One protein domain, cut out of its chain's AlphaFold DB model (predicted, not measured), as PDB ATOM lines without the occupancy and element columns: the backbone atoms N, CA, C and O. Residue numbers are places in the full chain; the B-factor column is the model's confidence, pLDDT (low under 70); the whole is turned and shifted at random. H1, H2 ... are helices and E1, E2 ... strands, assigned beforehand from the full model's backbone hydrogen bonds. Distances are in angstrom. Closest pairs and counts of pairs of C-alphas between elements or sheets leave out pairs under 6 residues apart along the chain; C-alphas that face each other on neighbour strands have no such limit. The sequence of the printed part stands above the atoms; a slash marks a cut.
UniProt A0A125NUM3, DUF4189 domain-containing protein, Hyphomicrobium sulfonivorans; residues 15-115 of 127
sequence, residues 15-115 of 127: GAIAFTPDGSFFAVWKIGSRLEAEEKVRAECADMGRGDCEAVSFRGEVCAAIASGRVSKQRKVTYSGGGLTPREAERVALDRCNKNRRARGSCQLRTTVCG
ATOM      1  N   GLY A  15     -69.583  85.575   6.423       95.81
ATOM      2  CA  GLY A  15     -68.681  84.446   6.530       95.81
ATOM      3  C   GLY A  15     -68.902  83.717   7.840       95.81
ATOM      4  O   GLY A  15     -69.409  84.274   8.816       95.81
ATOM      5  N   ALA A  16     -68.490  82.460   7.868       97.38
ATOM      6  CA  ALA A  16     -68.357  81.725   9.108       97.38
ATOM      7  C   ALA A  16     -67.166  80.775   9.033       97.38
ATOM      8  O   ALA A  16     -66.763  80.332   7.957       97.38
ATOM      9  N   ILE A  17     -66.612  80.451  10.195       97.00
ATOM     10  CA  ILE A  17     -65.612  79.401  10.352       97.00
ATOM     11  C   ILE A  17     -65.975  78.552  11.562       97.00
ATOM     12  O   ILE A  17     -66.263  79.080  12.636       97.00
ATOM     13  N   ALA A  18     -65.951  77.237  11.380       97.38
ATOM     14  CA  ALA A  18     -65.985  76.275  12.465       97.38
ATOM     15  C   ALA A  18     -64.643  75.563  12.567       97.38
ATOM     16  O   ALA A  18     -64.023  75.252  11.550       97.38
ATOM     17  N   PHE A  19     -64.182  75.316  13.787       96.50
ATOM     18  CA  PHE A  19     -62.892  74.693  14.031       96.50
ATOM     19  C   PHE A  19     -62.888  73.844  15.298       96.50
ATOM     20  O   PHE A  19     -63.650  74.070  16.236       96.50
ATOM     21  N   THR A  20     -61.971  72.884  15.333       96.00
ATOM     22  CA  THR A  20     -61.735  71.997  16.472       96.00
ATOM     23  C   THR A  20     -60.447  72.374  17.218       96.00
ATOM     24  O   THR A  20     -59.552  73.044  16.673       96.00
ATOM     25  N   PRO A  21     -60.258  71.884  18.459       93.75
ATOM     26  CA  PRO A  21     -59.027  72.113  19.218       93.75
ATOM     27  C   PRO A  21     -57.745  71.602  18.540       93.75
ATOM     28  O   PRO A  21     -56.653  72.068  18.870       93.75
ATOM     29  N   ASP A  22     -57.842  70.640  17.610       92.00
ATOM     30  CA  ASP A  22     -56.688  70.096  16.879       92.00
ATOM     31  C   ASP A  22     -56.262  70.925  15.653       92.00
ATOM     32  O   ASP A  22     -55.170  70.693  15.107       92.00
ATOM     33  N   GLY A  23     -57.075  71.923  15.289       93.06
ATOM     34  CA  GLY A  23     -56.849  72.855  14.187       93.06
ATOM     35  C   GLY A  23     -57.462  72.417  12.858       93.06
ATOM     36  O   GLY A  23     -57.074  72.969  11.825       93.06
ATOM     37  N   SER A  24     -58.351  71.417  12.875       95.06
ATOM     38  CA  SER A  24     -59.238  71.101  11.749       95.06
ATOM     39  C   SER A  24     -60.322  72.174  11.659       95.06
ATOM     40  O   SER A  24     -60.736  72.711  12.687       95.06
ATOM     41  N   PHE A  25     -60.747  72.533  10.448       95.38
ATOM     42  CA  PHE A  25     -61.712  73.612  10.255       95.38
ATOM     43  C   PHE A  25     -62.514  73.446   8.966       95.38
ATOM     44  O   PHE A  25     -62.062  72.792   8.029       95.38
ATOM     45  N   PHE A  26     -63.659  74.118   8.919       96.00
ATOM     46  CA  PHE A  26     -64.433  74.376   7.712       96.00
ATOM     47  C   PHE A  26     -64.869  75.842   7.708       96.00
ATOM     48  O   PHE A  26     -65.172  76.401   8.764       96.00
ATOM     49  N   ALA A  27     -64.880  76.481   6.541       95.62
ATOM     50  CA  ALA A  27     -65.234  77.889   6.422       95.62
ATOM     51  C   ALA A  27     -66.120  78.138   5.203       95.62
ATOM     52  O   ALA A  27     -66.001  77.461   4.185       95.62
ATOM     53  N   VAL A  28     -66.978  79.147   5.315       95.88
ATOM     54  CA  VAL A  28     -67.839  79.641   4.238       95.88
ATOM     55  C   VAL A  28     -67.744  81.159   4.162       95.88
ATOM     56  O   VAL A  28     -67.445  81.827   5.152       95.88
ATOM     57  N   TRP A  29     -68.015  81.697   2.981       95.06
ATOM     58  CA  TRP A  29     -68.079  83.125   2.685       95.06
ATOM     59  C   TRP A  29     -69.212  83.376   1.688       95.06
ATOM     60  O   TRP A  29     -69.681  82.435   1.041       95.06
ATOM     61  N   LYS A  30     -69.637  84.634   1.559       93.88
ATOM     62  CA  LYS A  30     -70.716  85.081   0.664       93.88
ATOM     63  C   LYS A  30     -72.044  84.365   0.908       93.88
ATOM     64  O   LYS A  30     -72.753  84.000  -0.026       93.88
ATOM     65  N   ILE A  31     -72.375  84.137   2.177       94.56
ATOM     66  CA  ILE A  31     -73.674  83.588   2.573       94.56
ATOM     67  C   ILE A  31     -74.613  84.744   2.908       94.56
ATOM     68  O   ILE A  31     -74.242  85.627   3.673       94.56
ATOM     69  N   GLY A  32     -75.835  84.746   2.376       93.62
ATOM     70  CA  GLY A  32     -76.792  85.847   2.571       93.62
ATOM     71  C   GLY A  32     -77.423  85.924   3.968       93.62
ATOM     72  O   GLY A  32     -78.260  86.786   4.226       93.62
ATOM     73  N   SER A  33     -77.070  85.007   4.873       93.62
ATOM     74  CA  SER A  33     -77.622  84.917   6.223       93.62
ATOM     75  C   SER A  33     -76.576  84.444   7.227       93.62
ATOM     76  O   SER A  33     -75.877  83.452   7.016       93.62
ATOM     77  N   ARG A  34     -76.524  85.118   8.380       93.56
ATOM     78  CA  ARG A  34     -75.652  84.743   9.500       93.56
ATOM     79  C   ARG A  34     -75.934  83.328  10.005       93.56
ATOM     80  O   ARG A  34     -74.997  82.578  10.258       93.56
ATOM     81  N   LEU A  35     -77.217  82.997  10.180       94.81
ATOM     82  CA  LEU A  35     -77.639  81.709  10.736       94.81
ATOM     83  C   LEU A  35     -77.283  80.568   9.779       94.81
ATOM     84  O   LEU A  35     -76.690  79.587  10.207       94.81
ATOM     85  N   GLU A  36     -77.555  80.750   8.485       95.38
ATOM     86  CA  GLU A  36     -77.206  79.773   7.449       95.38
ATOM     87  C   GLU A  36     -75.691  79.519   7.412       95.38
ATOM     88  O   GLU A  36     -75.250  78.371   7.351       95.38
ATOM     89  N   ALA A  37     -74.883  80.583   7.507       95.94
ATOM     90  CA  ALA A  37     -73.431  80.461   7.539       95.94
ATOM     91  C   ALA A  37     -72.961  79.632   8.747       95.94
ATOM     92  O   ALA A  37     -72.148  78.722   8.589       95.94
ATOM     93  N   GLU A  38     -73.496  79.925   9.937       95.69
ATOM     94  CA  GLU A  38     -73.189  79.226  11.192       95.69
ATOM     95  C   GLU A  38     -73.602  77.752  11.183       95.69
ATOM     96  O   GLU A  38     -72.826  76.893  11.608       95.69
ATOM     97  N   GLU A  39     -74.813  77.450  10.715       96.19
ATOM     98  CA  GLU A  39     -75.333  76.083  10.637       96.19
ATOM     99  C   GLU A  39     -74.515  75.245   9.661       96.19
ATOM    100  O   GLU A  39     -74.097  74.138  10.006       96.19
ATOM    101  N   LYS A  40     -74.199  75.805   8.487       96.44
ATOM    102  CA  LYS A  40     -73.400  75.125   7.468       96.44
ATOM    103  C   LYS A  40     -72.014  74.755   7.983       96.44
ATOM    104  O   LYS A  40     -71.623  73.597   7.888       96.44
ATOM    105  N   VAL A  41     -71.276  75.698   8.578       97.00
ATOM    106  CA  VAL A  41     -69.936  75.375   9.099       97.00
ATOM    107  C   VAL A  41     -69.989  74.398  10.270       97.00
ATOM    108  O   VAL A  41     -69.078  73.587  10.421       97.00
ATOM    109  N   ARG A  42     -71.043  74.442  11.095       95.56
ATOM    110  CA  ARG A  42     -71.206  73.517  12.221       95.56
ATOM    111  C   ARG A  42     -71.482  72.094  11.748       95.56
ATOM    112  O   ARG A  42     -70.873  71.180  12.296       95.56
ATOM    113  N   ALA A  43     -72.360  71.922  10.760       96.06
ATOM    114  CA  ALA A  43     -72.662  70.621  10.168       96.06
ATOM    115  C   ALA A  43     -71.399  69.995   9.559       96.06
ATOM    116  O   ALA A  43     -70.966  68.933   9.995       96.06
ATOM    117  N   GLU A  44     -70.723  70.730   8.676       96.44
ATOM    118  CA  GLU A  44     -69.500  70.269   8.006       96.44
ATOM    119  C   GLU A  44     -68.373  69.971   9.003       96.44
ATOM    120  O   GLU A  44     -67.626  69.004   8.865       96.44
ATOM    121  N   CYS A  45     -68.254  70.776  10.064       95.06
ATOM    122  CA  CYS A  45     -67.267  70.515  11.101       95.06
ATOM    123  C   CYS A  45     -67.581  69.257  11.920       95.06
ATOM    124  O   CYS A  45     -66.662  68.489  12.222       95.06
ATOM    125  N   ALA A  46     -68.852  69.026  12.257       93.81
ATOM    126  CA  ALA A  46     -69.274  67.816  12.953       93.81
ATOM    127  C   ALA A  46     -69.000  66.561  12.105       93.81
ATOM    128  O   ALA A  46     -68.483  65.573  12.634       93.81
ATOM    129  N   ASP A  47     -69.237  66.637  10.794       95.00
ATOM    130  CA  ASP A  47     -69.001  65.544   9.845       95.00
ATOM    131  C   ASP A  47     -67.517  65.160   9.723       95.00
ATOM    132  O   ASP A  47     -67.190  64.005   9.442       95.00
ATOM    133  N   MET A  48     -66.587  66.076  10.027       92.12
ATOM    134  CA  MET A  48     -65.159  65.739  10.100       92.12
ATOM    135  C   MET A  48     -64.832  64.744  11.233       92.12
ATOM    136  O   MET A  48     -63.786  64.089  11.187       92.12
ATOM    137  N   GLY A  49     -65.661  64.651  12.283       91.12
ATOM    138  CA  GLY A  49     -65.455  63.718  13.400       91.12
ATOM    139  C   GLY A  49     -64.183  63.983  14.222       91.12
ATOM    140  O   GLY A  49     -63.572  63.054  14.753       91.12
ATOM    141  N   ARG A  50     -63.735  65.247  14.308       90.44
ATOM    142  CA  ARG A  50     -62.454  65.653  14.938       90.44
ATOM    143  C   ARG A  50     -62.596  66.227  16.355       90.44
ATOM    144  O   ARG A  50     -61.641  66.802  16.881       90.44
ATOM    145  N   GLY A  51     -63.757  66.037  16.978       86.88
ATOM    146  CA  GLY A  51     -64.096  66.538  18.313       86.88
ATOM    147  C   GLY A  51     -65.075  67.710  18.275       86.88
ATOM    148  O   GLY A  51     -65.703  67.958  17.249       86.88
ATOM    149  N   ASP A  52     -65.199  68.416  19.399       90.94
ATOM    150  CA  ASP A  52     -66.140  69.530  19.525       90.94
ATOM    151  C   ASP A  52     -65.765  70.691  18.597       90.94
ATOM    152  O   ASP A  52     -64.609  71.126  18.547       90.94
ATOM    153  N   CYS A  53     -66.770  71.201  17.888       93.19
ATOM    154  CA  CYS A  53     -66.639  72.313  16.960       93.19
ATOM    155  C   CYS A  53     -67.058  73.626  17.619       93.19
ATOM    156  O   CYS A  53     -68.188  73.770  18.087       93.19
ATOM    157  N   GLU A  54     -66.165  74.609  17.589       94.31
ATOM    158  CA  GLU A  54     -66.499  76.002  17.864       94.31
ATOM    159  C   GLU A  54     -66.782  76.700  16.534       94.31
ATOM    160  O   GLU A  54     -65.957  76.631  15.626       94.31
ATOM    161  N   ALA A  55     -67.941  77.347  16.407       94.31
ATOM    162  CA  ALA A  55     -68.353  78.058  15.200       94.31
ATOM    163  C   ALA A  55     -68.491  79.556  15.483       94.31
ATOM    164  O   ALA A  55     -69.096  79.950  16.480       94.31
ATOM    165  N   VAL A  56     -67.958  80.382  14.586       94.12
ATOM    166  CA  VAL A  56     -68.092  81.841  14.631       94.12
ATOM    167  C   VAL A  56     -68.529  82.363  13.266       94.12
ATOM    168  O   VAL A  56     -67.905  82.041  12.256       94.12
ATOM    169  N   SER A  57     -69.586  83.178  13.234       95.31
ATOM    170  CA  SER A  57     -69.961  83.971  12.061       95.31
ATOM    171  C   SER A  57     -69.514  85.422  12.192       95.31
ATOM    172  O   SER A  57     -69.274  85.942  13.286       95.31
ATOM    173  N   PHE A  58     -69.402  86.086  11.051       95.38
ATOM    174  CA  PHE A  58     -68.990  87.475  10.940       95.38
ATOM    175  C   PHE A  58     -69.558  88.079   9.652       95.38
ATOM    176  O   PHE A  58     -69.938  87.360   8.727       95.38
ATOM    177  N   ARG A  59     -69.673  89.409   9.611       94.75
ATOM    178  CA  ARG A  59     -70.179  90.124   8.430       94.75
ATOM    179  C   ARG A  59     -69.184  90.070   7.267       94.75
ATOM    180  O   ARG A  59     -68.004  89.801   7.485       94.75
ATOM    181  N   GLY A  60     -69.658  90.358   6.060       91.44
ATOM    182  CA  GLY A  60     -68.908  90.309   4.807       91.44
ATOM    183  C   GLY A  60     -67.600  91.097   4.847       91.44
ATOM    184  O   GLY A  60     -66.551  90.589   4.454       91.44
ATOM    185  N   GLU A  61     -67.631  92.297   5.426       92.81
ATOM    186  CA  GLU A  61     -66.470  93.181   5.535       92.81
ATOM    187  C   GLU A  61     -65.393  92.678   6.514       92.81
ATOM    188  O   GLU A  61     -64.261  93.176   6.502       92.81
ATOM    189  N   VAL A  62     -65.728  91.697   7.356       95.44
ATOM    190  CA  VAL A  62     -64.854  91.150   8.393       95.44
ATOM    191  C   VAL A  62     -64.117  89.920   7.874       95.44
ATOM    192  O   VAL A  62     -64.672  89.052   7.201       95.44
ATOM    193  N   CYS A  63     -62.852  89.820   8.257       95.56
ATOM    194  CA  CYS A  63     -62.036  88.630   8.113       95.56
ATOM    195  C   CYS A  63     -61.872  87.931   9.458       95.56
ATOM    196  O   CYS A  63     -61.757  88.577  10.500       95.56
ATOM    197  N   ALA A  64     -61.823  86.605   9.424       96.12
ATOM    198  CA  ALA A  64     -61.500  85.747  10.544       96.12
ATOM    199  C   ALA A  64     -60.298  84.868  10.201       96.12
ATOM    200  O   ALA A  64     -60.149  84.389   9.079       96.12
ATOM    201  N   ALA A  65     -59.448  84.623  11.186       96.75
ATOM    202  CA  ALA A  65     -58.343  83.687  11.087       96.75
ATOM    203  C   ALA A  65     -58.360  82.755  12.290       96.75
ATOM    204  O   ALA A  65     -58.868  83.110  13.358       96.75
ATOM    205  N   ILE A  66     -57.759  81.581  12.135       97.38
ATOM    206  CA  ILE A  66     -57.508  80.675  13.255       97.38
ATOM    207  C   ILE A  66     -56.030  80.329  13.361       97.38
ATOM    208  O   ILE A  66     -55.328  80.138  12.364       97.38
ATOM    209  N   ALA A  67     -55.567  80.211  14.600       97.19
ATOM    210  CA  ALA A  67     -54.222  79.779  14.933       97.19
ATOM    211  C   ALA A  67     -54.275  78.627  15.932       97.19
ATOM    212  O   ALA A  67     -55.047  78.667  16.891       97.19
ATOM    213  N   SER A  68     -53.418  77.626  15.737       97.12
ATOM    214  CA  SER A  68     -53.327  76.469  16.627       97.12
ATOM    215  C   SER A  68     -51.924  76.306  17.191       97.12
ATOM    216  O   SER A  68     -50.938  76.502  16.485       97.12
ATOM    217  N   GLY A  69     -51.833  75.887  18.452       96.06
ATOM    218  CA  GLY A  69     -50.575  75.616  19.149       96.06
ATOM    219  C   GLY A  69     -50.626  74.302  19.925       96.06
ATOM    220  O   GLY A  69     -51.695  73.835  20.320       96.06
ATOM    221  N   ARG A  70     -49.467  73.680  20.160       94.81
ATOM    222  CA  ARG A  70     -49.354  72.479  21.003       94.81
ATOM    223  C   ARG A  70     -49.228  72.886  22.466       94.81
ATOM    224  O   ARG A  70     -48.296  73.595  22.819       94.81
ATOM    225  N   VAL A  71     -50.116  72.384  23.323       93.94
ATOM    226  CA  VAL A  71     -50.049  72.599  24.785       93.94
ATOM    227  C   VAL A  71     -49.460  71.409  25.541       93.94
ATOM    228  O   VAL A  71     -49.018  71.549  26.679       93.94
ATOM    229  N   SER A  72     -49.441  70.231  24.918       90.62
ATOM    230  CA  SER A  72     -48.711  69.046  25.375       90.62
ATOM    231  C   SER A  72     -48.380  68.146  24.179       90.62
ATOM    232  O   SER A  72     -48.740  68.460  23.043       90.62
ATOM    233  N   LYS A  73     -47.717  67.003  24.410       86.75
ATOM    234  CA  LYS A  73     -47.351  66.046  23.346       86.75
ATOM    235  C   LYS A  73     -48.560  65.563  22.527       86.75
ATOM    236  O   LYS A  73     -48.414  65.306  21.339       86.75
ATOM    237  N   GLN A  74     -49.734  65.467  23.153       87.06
ATOM    238  CA  GLN A  74     -50.961  64.948  22.536       87.06
ATOM    239  C   GLN A  74     -52.094  65.976  22.445       87.06
ATOM    240  O   GLN A  74     -53.130  65.678  21.863       87.06
ATOM    241  N   ARG A  75     -51.933  67.179  23.010       91.19
ATOM    242  CA  ARG A  75     -53.002  68.186  23.038       91.19
ATOM    243  C   ARG A  75     -52.605  69.444  22.293       91.19
ATOM    244  O   ARG A  75     -51.527  70.005  22.506       91.19
ATOM    245  N   LYS A  76     -53.535  69.911  21.471       94.06
ATOM    246  CA  LYS A  76     -53.498  71.211  20.816       94.06
ATOM    247  C   LYS A  76     -54.627  72.091  21.338       94.06
ATOM    248  O   LYS A  76     -55.535  71.617  22.022       94.06
ATOM    249  N   VAL A  77     -54.500  73.371  21.047       94.81
ATOM    250  CA  VAL A  77     -55.532  74.388  21.217       94.81
ATOM    251  C   VAL A  77     -55.608  75.182  19.926       94.81
ATOM    252  O   VAL A  77     -54.575  75.388  19.286       94.81
ATOM    253  N   THR A  78     -56.802  75.646  19.584       96.50
ATOM    254  CA  THR A  78     -57.053  76.521  18.439       96.50
ATOM    255  C   THR A  78     -57.800  77.746  18.932       96.50
ATOM    256  O   THR A  78     -58.660  77.630  19.799       96.50
ATOM    257  N   TYR A  79     -57.448  78.913  18.406       96.50
ATOM    258  CA  TYR A  79     -58.082  80.186  18.725       96.50
ATOM    259  C   TYR A  79     -58.428  80.924  17.445       96.50
ATOM    260  O   TYR A  79     -57.641  80.911  16.499       96.50
ATOM    261  N   SER A  80     -59.560  81.619  17.458       96.75
ATOM    262  CA  SER A  80     -59.970  82.526  16.393       96.75
ATOM    263  C   SER A  80     -59.589  83.978  16.697       96.75
ATOM    264  O   SER A  80     -59.506  84.417  17.853       96.75
ATOM    265  N   GLY A  81     -59.370  84.747  15.638       97.00
ATOM    266  CA  GLY A  81     -59.206  86.196  15.650       97.00
ATOM    267  C   GLY A  81     -59.962  86.815  14.483       97.00
ATOM    268  O   GLY A  81     -60.163  86.151  13.474       97.00
ATOM    269  N   GLY A  82     -60.397  88.066  14.635       96.12
ATOM    270  CA  GLY A  82     -61.116  88.799  13.596       96.12
ATOM    271  C   GLY A  82     -60.545  90.198  13.389       96.12
ATOM    272  O   GLY A  82     -59.890  90.729  14.288       96.12
ATOM    273  N   GLY A  83     -60.786  90.771  12.215       95.69
ATOM    274  CA  GLY A  83     -60.335  92.108  11.826       95.69
ATOM    275  C   GLY A  83     -60.953  92.548  10.502       95.69
ATOM    276  O   GLY A  83     -61.581  91.745   9.819       95.69
ATOM    277  N   LEU A  84     -60.777  93.811  10.117       94.06
ATOM    278  CA  LEU A  84     -61.283  94.322   8.828       94.06
ATOM    279  C   LEU A  84     -60.374  93.952   7.647       94.06
ATOM    280  O   LEU A  84     -60.731  94.135   6.482       94.06
ATOM    281  N   THR A  85     -59.179  93.444   7.950       93.19
ATOM    282  CA  THR A  85     -58.210  92.940   6.976       93.19
ATOM    283  C   THR A  85     -57.767  91.532   7.367       93.19
ATOM    284  O   THR A  85     -57.788  91.202   8.562       93.19
ATOM    285  N   PRO A  86     -57.323  90.695   6.413       93.00
ATOM    286  CA  PRO A  86     -56.929  89.333   6.746       93.00
ATOM    287  C   PRO A  86     -55.673  89.320   7.637       93.00
ATOM    288  O   PRO A  86     -55.688  88.691   8.694       93.00
ATOM    289  N   ARG A  87     -54.664  90.152   7.345       94.12
ATOM    290  CA  ARG A  87     -53.501  90.373   8.233       94.12
ATOM    291  C   ARG A  87     -53.858  90.778   9.673       94.12
ATOM    292  O   ARG A  87     -53.171  90.385  10.619       94.12
ATOM    293  N   GLU A  88     -54.894  91.593   9.873       95.62
ATOM    294  CA  GLU A  88     -55.342  91.945  11.225       95.62
ATOM    295  C   GLU A  88     -55.940  90.733  11.946       95.62
ATOM    296  O   GLU A  88     -55.563  90.464  13.090       95.62
ATOM    297  N   ALA A  89     -56.813  89.980  11.271       96.25
ATOM    298  CA  ALA A  89     -57.414  88.768  11.815       96.25
ATOM    299  C   ALA A  89     -56.344  87.729  12.195       96.25
ATOM    300  O   ALA A  89     -56.386  87.163  13.291       96.25
ATOM    301  N   GLU A  90     -55.335  87.552  11.339       96.75
ATOM    302  CA  GLU A  90     -54.174  86.687  11.563       96.75
ATOM    303  C   GLU A  90     -53.391  87.071  12.817       96.75
ATOM    304  O   GLU A  90     -53.131  86.225  13.679       96.75
ATOM    305  N   ARG A  91     -53.054  88.360  12.951       97.44
ATOM    306  CA  ARG A  91     -52.364  88.886  14.133       97.44
ATOM    307  C   ARG A  91     -53.175  88.614  15.396       97.44
ATOM    308  O   ARG A  91     -52.630  88.106  16.370       97.44
ATOM    309  N   VAL A  92     -54.480  88.899  15.381       97.94
ATOM    310  CA  VAL A  92     -55.351  88.687  16.547       97.94
ATOM    311  C   VAL A  92     -55.426  87.202  16.920       97.94
ATOM    312  O   VAL A  92     -55.359  86.874  18.109       97.94
ATOM    313  N   ALA A  93     -55.530  86.300  15.941       97.19
ATOM    314  CA  ALA A  93     -55.578  84.859  16.179       97.19
ATOM    315  C   ALA A  93     -54.264  84.345  16.791       97.19
ATOM    316  O   ALA A  93     -54.279  83.641  17.808       97.19
ATOM    317  N   LEU A  94     -53.122  84.744  16.222       97.25
ATOM    318  CA  LEU A  94     -51.798  84.394  16.734       97.25
ATOM    319  C   LEU A  94     -51.553  84.956  18.133       97.25
ATOM    320  O   LEU A  94     -51.098  84.219  19.005       97.25
ATOM    321  N   ASP A  95     -51.882  86.224  18.379       96.94
ATOM    322  CA  ASP A  95     -51.702  86.863  19.685       96.94
ATOM    323  C   ASP A  95     -52.539  86.166  20.758       96.94
ATOM    324  O   ASP A  95     -52.050  85.887  21.856       96.94
ATOM    325  N   ARG A  96     -53.801  85.832  20.454       95.94
ATOM    326  CA  ARG A  96     -54.668  85.068  21.366       95.94
ATOM    327  C   ARG A  96     -54.102  83.681  21.651       95.94
ATOM    328  O   ARG A  96     -54.043  83.287  22.814       95.94
ATOM    329  N   CYS A  97     -53.634  82.975  20.625       96.56
ATOM    330  CA  CYS A  97     -53.006  81.673  20.805       96.56
ATOM    331  C   CYS A  97     -51.725  81.768  21.651       96.56
ATOM    332  O   CYS A  97     -51.560  81.014  22.610       96.56
ATOM    333  N   ASN A  98     -50.847  82.732  21.369       95.25
ATOM    334  CA  ASN A  98     -49.576  82.911  22.075       95.25
ATOM    335  C   ASN A  98     -49.745  83.408  23.518       95.25
ATOM    336  O   ASN A  98     -48.903  83.114  24.368       95.25
ATOM    337  N   LYS A  99     -50.859  84.080  23.845       95.19
ATOM    338  CA  LYS A  99     -51.240  84.382  25.238       95.19
ATOM    339  C   LYS A  99     -51.473  83.115  26.067       95.19
ATOM    340  O   LYS A  99     -51.328  83.147  27.293       95.19
ATOM    341  N   ASN A 100     -51.776  81.979  25.435       91.31
ATOM    342  CA  ASN A 100     -51.781  80.703  26.131       91.31
ATOM    343  C   ASN A 100     -50.341  80.256  26.423       91.31
ATOM    344  O   ASN A 100     -49.675  79.634  25.598       91.31
ATOM    345  N   ARG A 101     -49.882  80.494  27.658       90.81
ATOM    346  CA  ARG A 101     -48.539  80.107  28.135       90.81
ATOM    347  C   ARG A 101     -48.200  78.630  27.911       90.81
ATOM    348  O   ARG A 101     -47.029  78.285  27.766       90.81
ATOM    349  N   ARG A 102     -49.203  77.744  27.856       90.94
ATOM    350  CA  ARG A 102     -48.988  76.311  27.605       90.94
ATOM    351  C   ARG A 102     -48.572  76.032  26.162       90.94
ATOM    352  O   ARG A 102     -47.893  75.040  25.938       90.94
ATOM    353  N   ALA A 103     -48.926  76.907  25.218       89.56
ATOM    354  CA  ALA A 103     -48.553  76.773  23.816       89.56
ATOM    355  C   ALA A 103     -47.062  77.056  23.556       89.56
ATOM    356  O   ALA A 103     -46.557  76.670  22.507       89.56
ATOM    357  N   ARG A 104     -46.345  77.702  24.494       88.06
ATOM    358  CA  ARG A 104     -44.887  77.951  24.444       88.06
ATOM    359  C   ARG A 104     -44.385  78.512  23.100       88.06
ATOM    360  O   ARG A 104     -43.350  78.084  22.602       88.06
ATOM    361  N   GLY A 105     -45.142  79.428  22.493       86.94
ATOM    362  CA  GLY A 105     -44.785  80.033  21.202       86.94
ATOM    363  C   GLY A 105     -44.918  79.102  19.989       86.94
ATOM    364  O   GLY A 105     -44.452  79.441  18.910       86.94
ATOM    365  N   SER A 106     -45.546  77.930  20.134       92.88
ATOM    366  CA  SER A 106     -45.752  76.972  19.033       92.88
ATOM    367  C   SER A 106     -46.949  77.296  18.133       92.88
ATOM    368  O   SER A 106     -47.306  76.482  17.281       92.88
ATOM    369  N   CYS A 107     -47.601  78.440  18.345       96.00
ATOM    370  CA  CYS A 107     -48.791  78.823  17.604       96.00
ATOM    371  C   CYS A 107     -48.466  79.122  16.141       96.00
ATOM    372  O   CYS A 107     -47.547  79.878  15.838       96.00
ATOM    373  N   GLN A 108     -49.259  78.548  15.244       95.75
ATOM    374  CA  GLN A 108     -49.161  78.744  13.804       95.75
ATOM    375  C   GLN A 108     -50.544  79.044  13.239       95.75
ATOM    376  O   GLN A 108     -51.537  78.467  13.694       95.75
ATOM    377  N   LEU A 109     -50.602  79.915  12.233       96.00
ATOM    378  CA  LEU A 109     -51.822  80.138  11.463       96.00
ATOM    379  C   LEU A 109     -52.241  78.850  10.757       96.00
ATOM    380  O   LEU A 109     -51.405  78.060  10.309       96.00
ATOM    381  N   ARG A 110     -53.551  78.633  10.691       95.12
ATOM    382  CA  ARG A 110     -54.149  77.490   9.993       95.12
ATOM    383  C   ARG A 110     -54.906  77.930   8.757       95.12
ATOM    384  O   ARG A 110     -54.789  77.272   7.731       95.12
ATOM    385  N   THR A 111     -55.656  79.019   8.866       94.25
ATOM    386  CA  THR A 111     -56.373  79.620   7.747       94.25
ATOM    387  C   THR A 111     -56.789  81.046   8.078       94.25
ATOM    388  O   THR A 111     -56.835  81.423   9.257       94.25
ATOM    389  N   THR A 112     -57.152  81.770   7.026       94.38
ATOM    390  CA  THR A 112     -57.744  83.102   7.054       94.38
ATOM    391  C   THR A 112     -58.844  83.151   5.996       94.38
ATOM    392  O   THR A 112     -58.638  82.701   4.871       94.38
ATOM    393  N   VAL A 113     -60.008  83.689   6.353       93.56
ATOM    394  CA  VAL A 113     -61.191  83.807   5.493       93.56
ATOM    395  C   VAL A 113     -61.850  85.166   5.713       93.56
ATOM    396  O   VAL A 113     -61.996  85.600   6.853       93.56
ATOM    397  N   CYS A 114     -62.265  85.841   4.645       93.75
ATOM    398  CA  CYS A 114     -63.098  87.041   4.730       93.75
ATOM    399  C   CYS A 114     -64.531  86.732   4.328       93.75
ATOM    400  O   CYS A 114     -64.765  85.863   3.487       93.75
ATOM    401  N   GLY A 115     -65.492  87.419   4.947       92.50
ATOM    402  CA  GLY A 115     -66.910  87.122   4.766       92.50
ATOM    403  C   GLY A 115     -67.385  87.371   3.338       92.50
ATOM    404  O   GLY A 115     -68.273  86.677   2.863       92.50
TER     405      GLY A 115
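AT A GLANCE: This is residues 15 to 115 of the 127 residues of the protein "DUF4189 domain-containing protein" of Hyphomicrobium sulfonivorans (UniProt A0A125NUM3). Two three-stranded sheets stand face to face in the core, and one helix covers the outside of each, so that H1, the sheet E2 - E1 - E3, the sheet E5 - E4 - E6 and H2 follow one another as four layers. The strands of the two sheets run nearly along one another, and the whole is a flat slab spanning 40 by 30 by 13 A. The printed part has 101 residues, with two named helices and six named strands in the order E1 E2 H1 E3 E4 E5 H2 E6; both sheets are antiparallel and the class is mixed, helices and strands. It is compact, with a radius of gyration of the C-alphas of 13.0 A.

HOW THE PARTS SIT: In one sheet E4, residues 63 to 70, is the inner strand between E5, residues 76 to 83, and E6, residues 108 to 114. E4 and E5 form a hairpin, with N 65 and O 81 2.8 A apart, within hydrogen-bond range; E4 and E6 have N 66 and O 111 at 3.0 A. This sheet is twisted, its C-alphas up to 4.4 A off its best plane. H2, residues 86 to 99, is on it at a height over the sheet of 6.0 A, over E5 and E4, and slantwise to the strands, at 35 degrees to E5 on the local plane. The closest C-alphas of E5 and H2 are those of Gly 81 and Ala 93, 3.9 A apart. E5, H2 and E6 make a split strand-helix-strand unit, two strands running the same way with E4 between them, and its crossover is right-handed. The other sheet holds E1, residues 15 to 19, as inner strand between E2, residues 25 to 31, and E3, residues 54 to 59. E1 and E2 form a hairpin, with N 18 and O 26 at 2.9 A; E1 and E3 have N 17 and O 56 at 2.9 A. H1, residues 34 to 47, is on this sheet at a height of 7.0 A, over E2 and E1; it runs only just along the strands, at 27 degrees to E1 on the local plane. The closest C-alphas of E1 and H1 are those of Ala 18 and Val 41, 5.3 A apart. E2, H1 and E3 make the second split unit, with E1 between its strands and a right-handed crossover. Each sheet with its helix makes two layers, the helix on one face. The two sheets form a sandwich, face to face, their facing parts 10.2 A centre to centre and their best planes 7 degrees apart. Across it, the closest C-alphas of E1 and E6 are those of Gly 15 and Cys 114, 6.4 A apart. H1 and H2 are apart. In both helices every O i to N i+4 pair is within hydrogen-bond range.

IN THESE COORDINATES: E4 measures 24.2 A from first to last C-alpha and E5 23.8 A. H1 measures 20.3 A and H2 20.0 A. E1 begins at C-alpha 15 (-68.681, 84.446, 6.530), and E6 ends at C-alpha 114 (-63.098, 87.041, 4.730).

THE WHOLE: The C-alphas farthest apart, those of Gly 32 and Lys 73, are 41.1 A apart. The printed part has no cut and no long link; the tight link E3 to E4 leads from one sheet to the other. The mean pLDDT of the printed part is 94.5, and no printed residue is under 70.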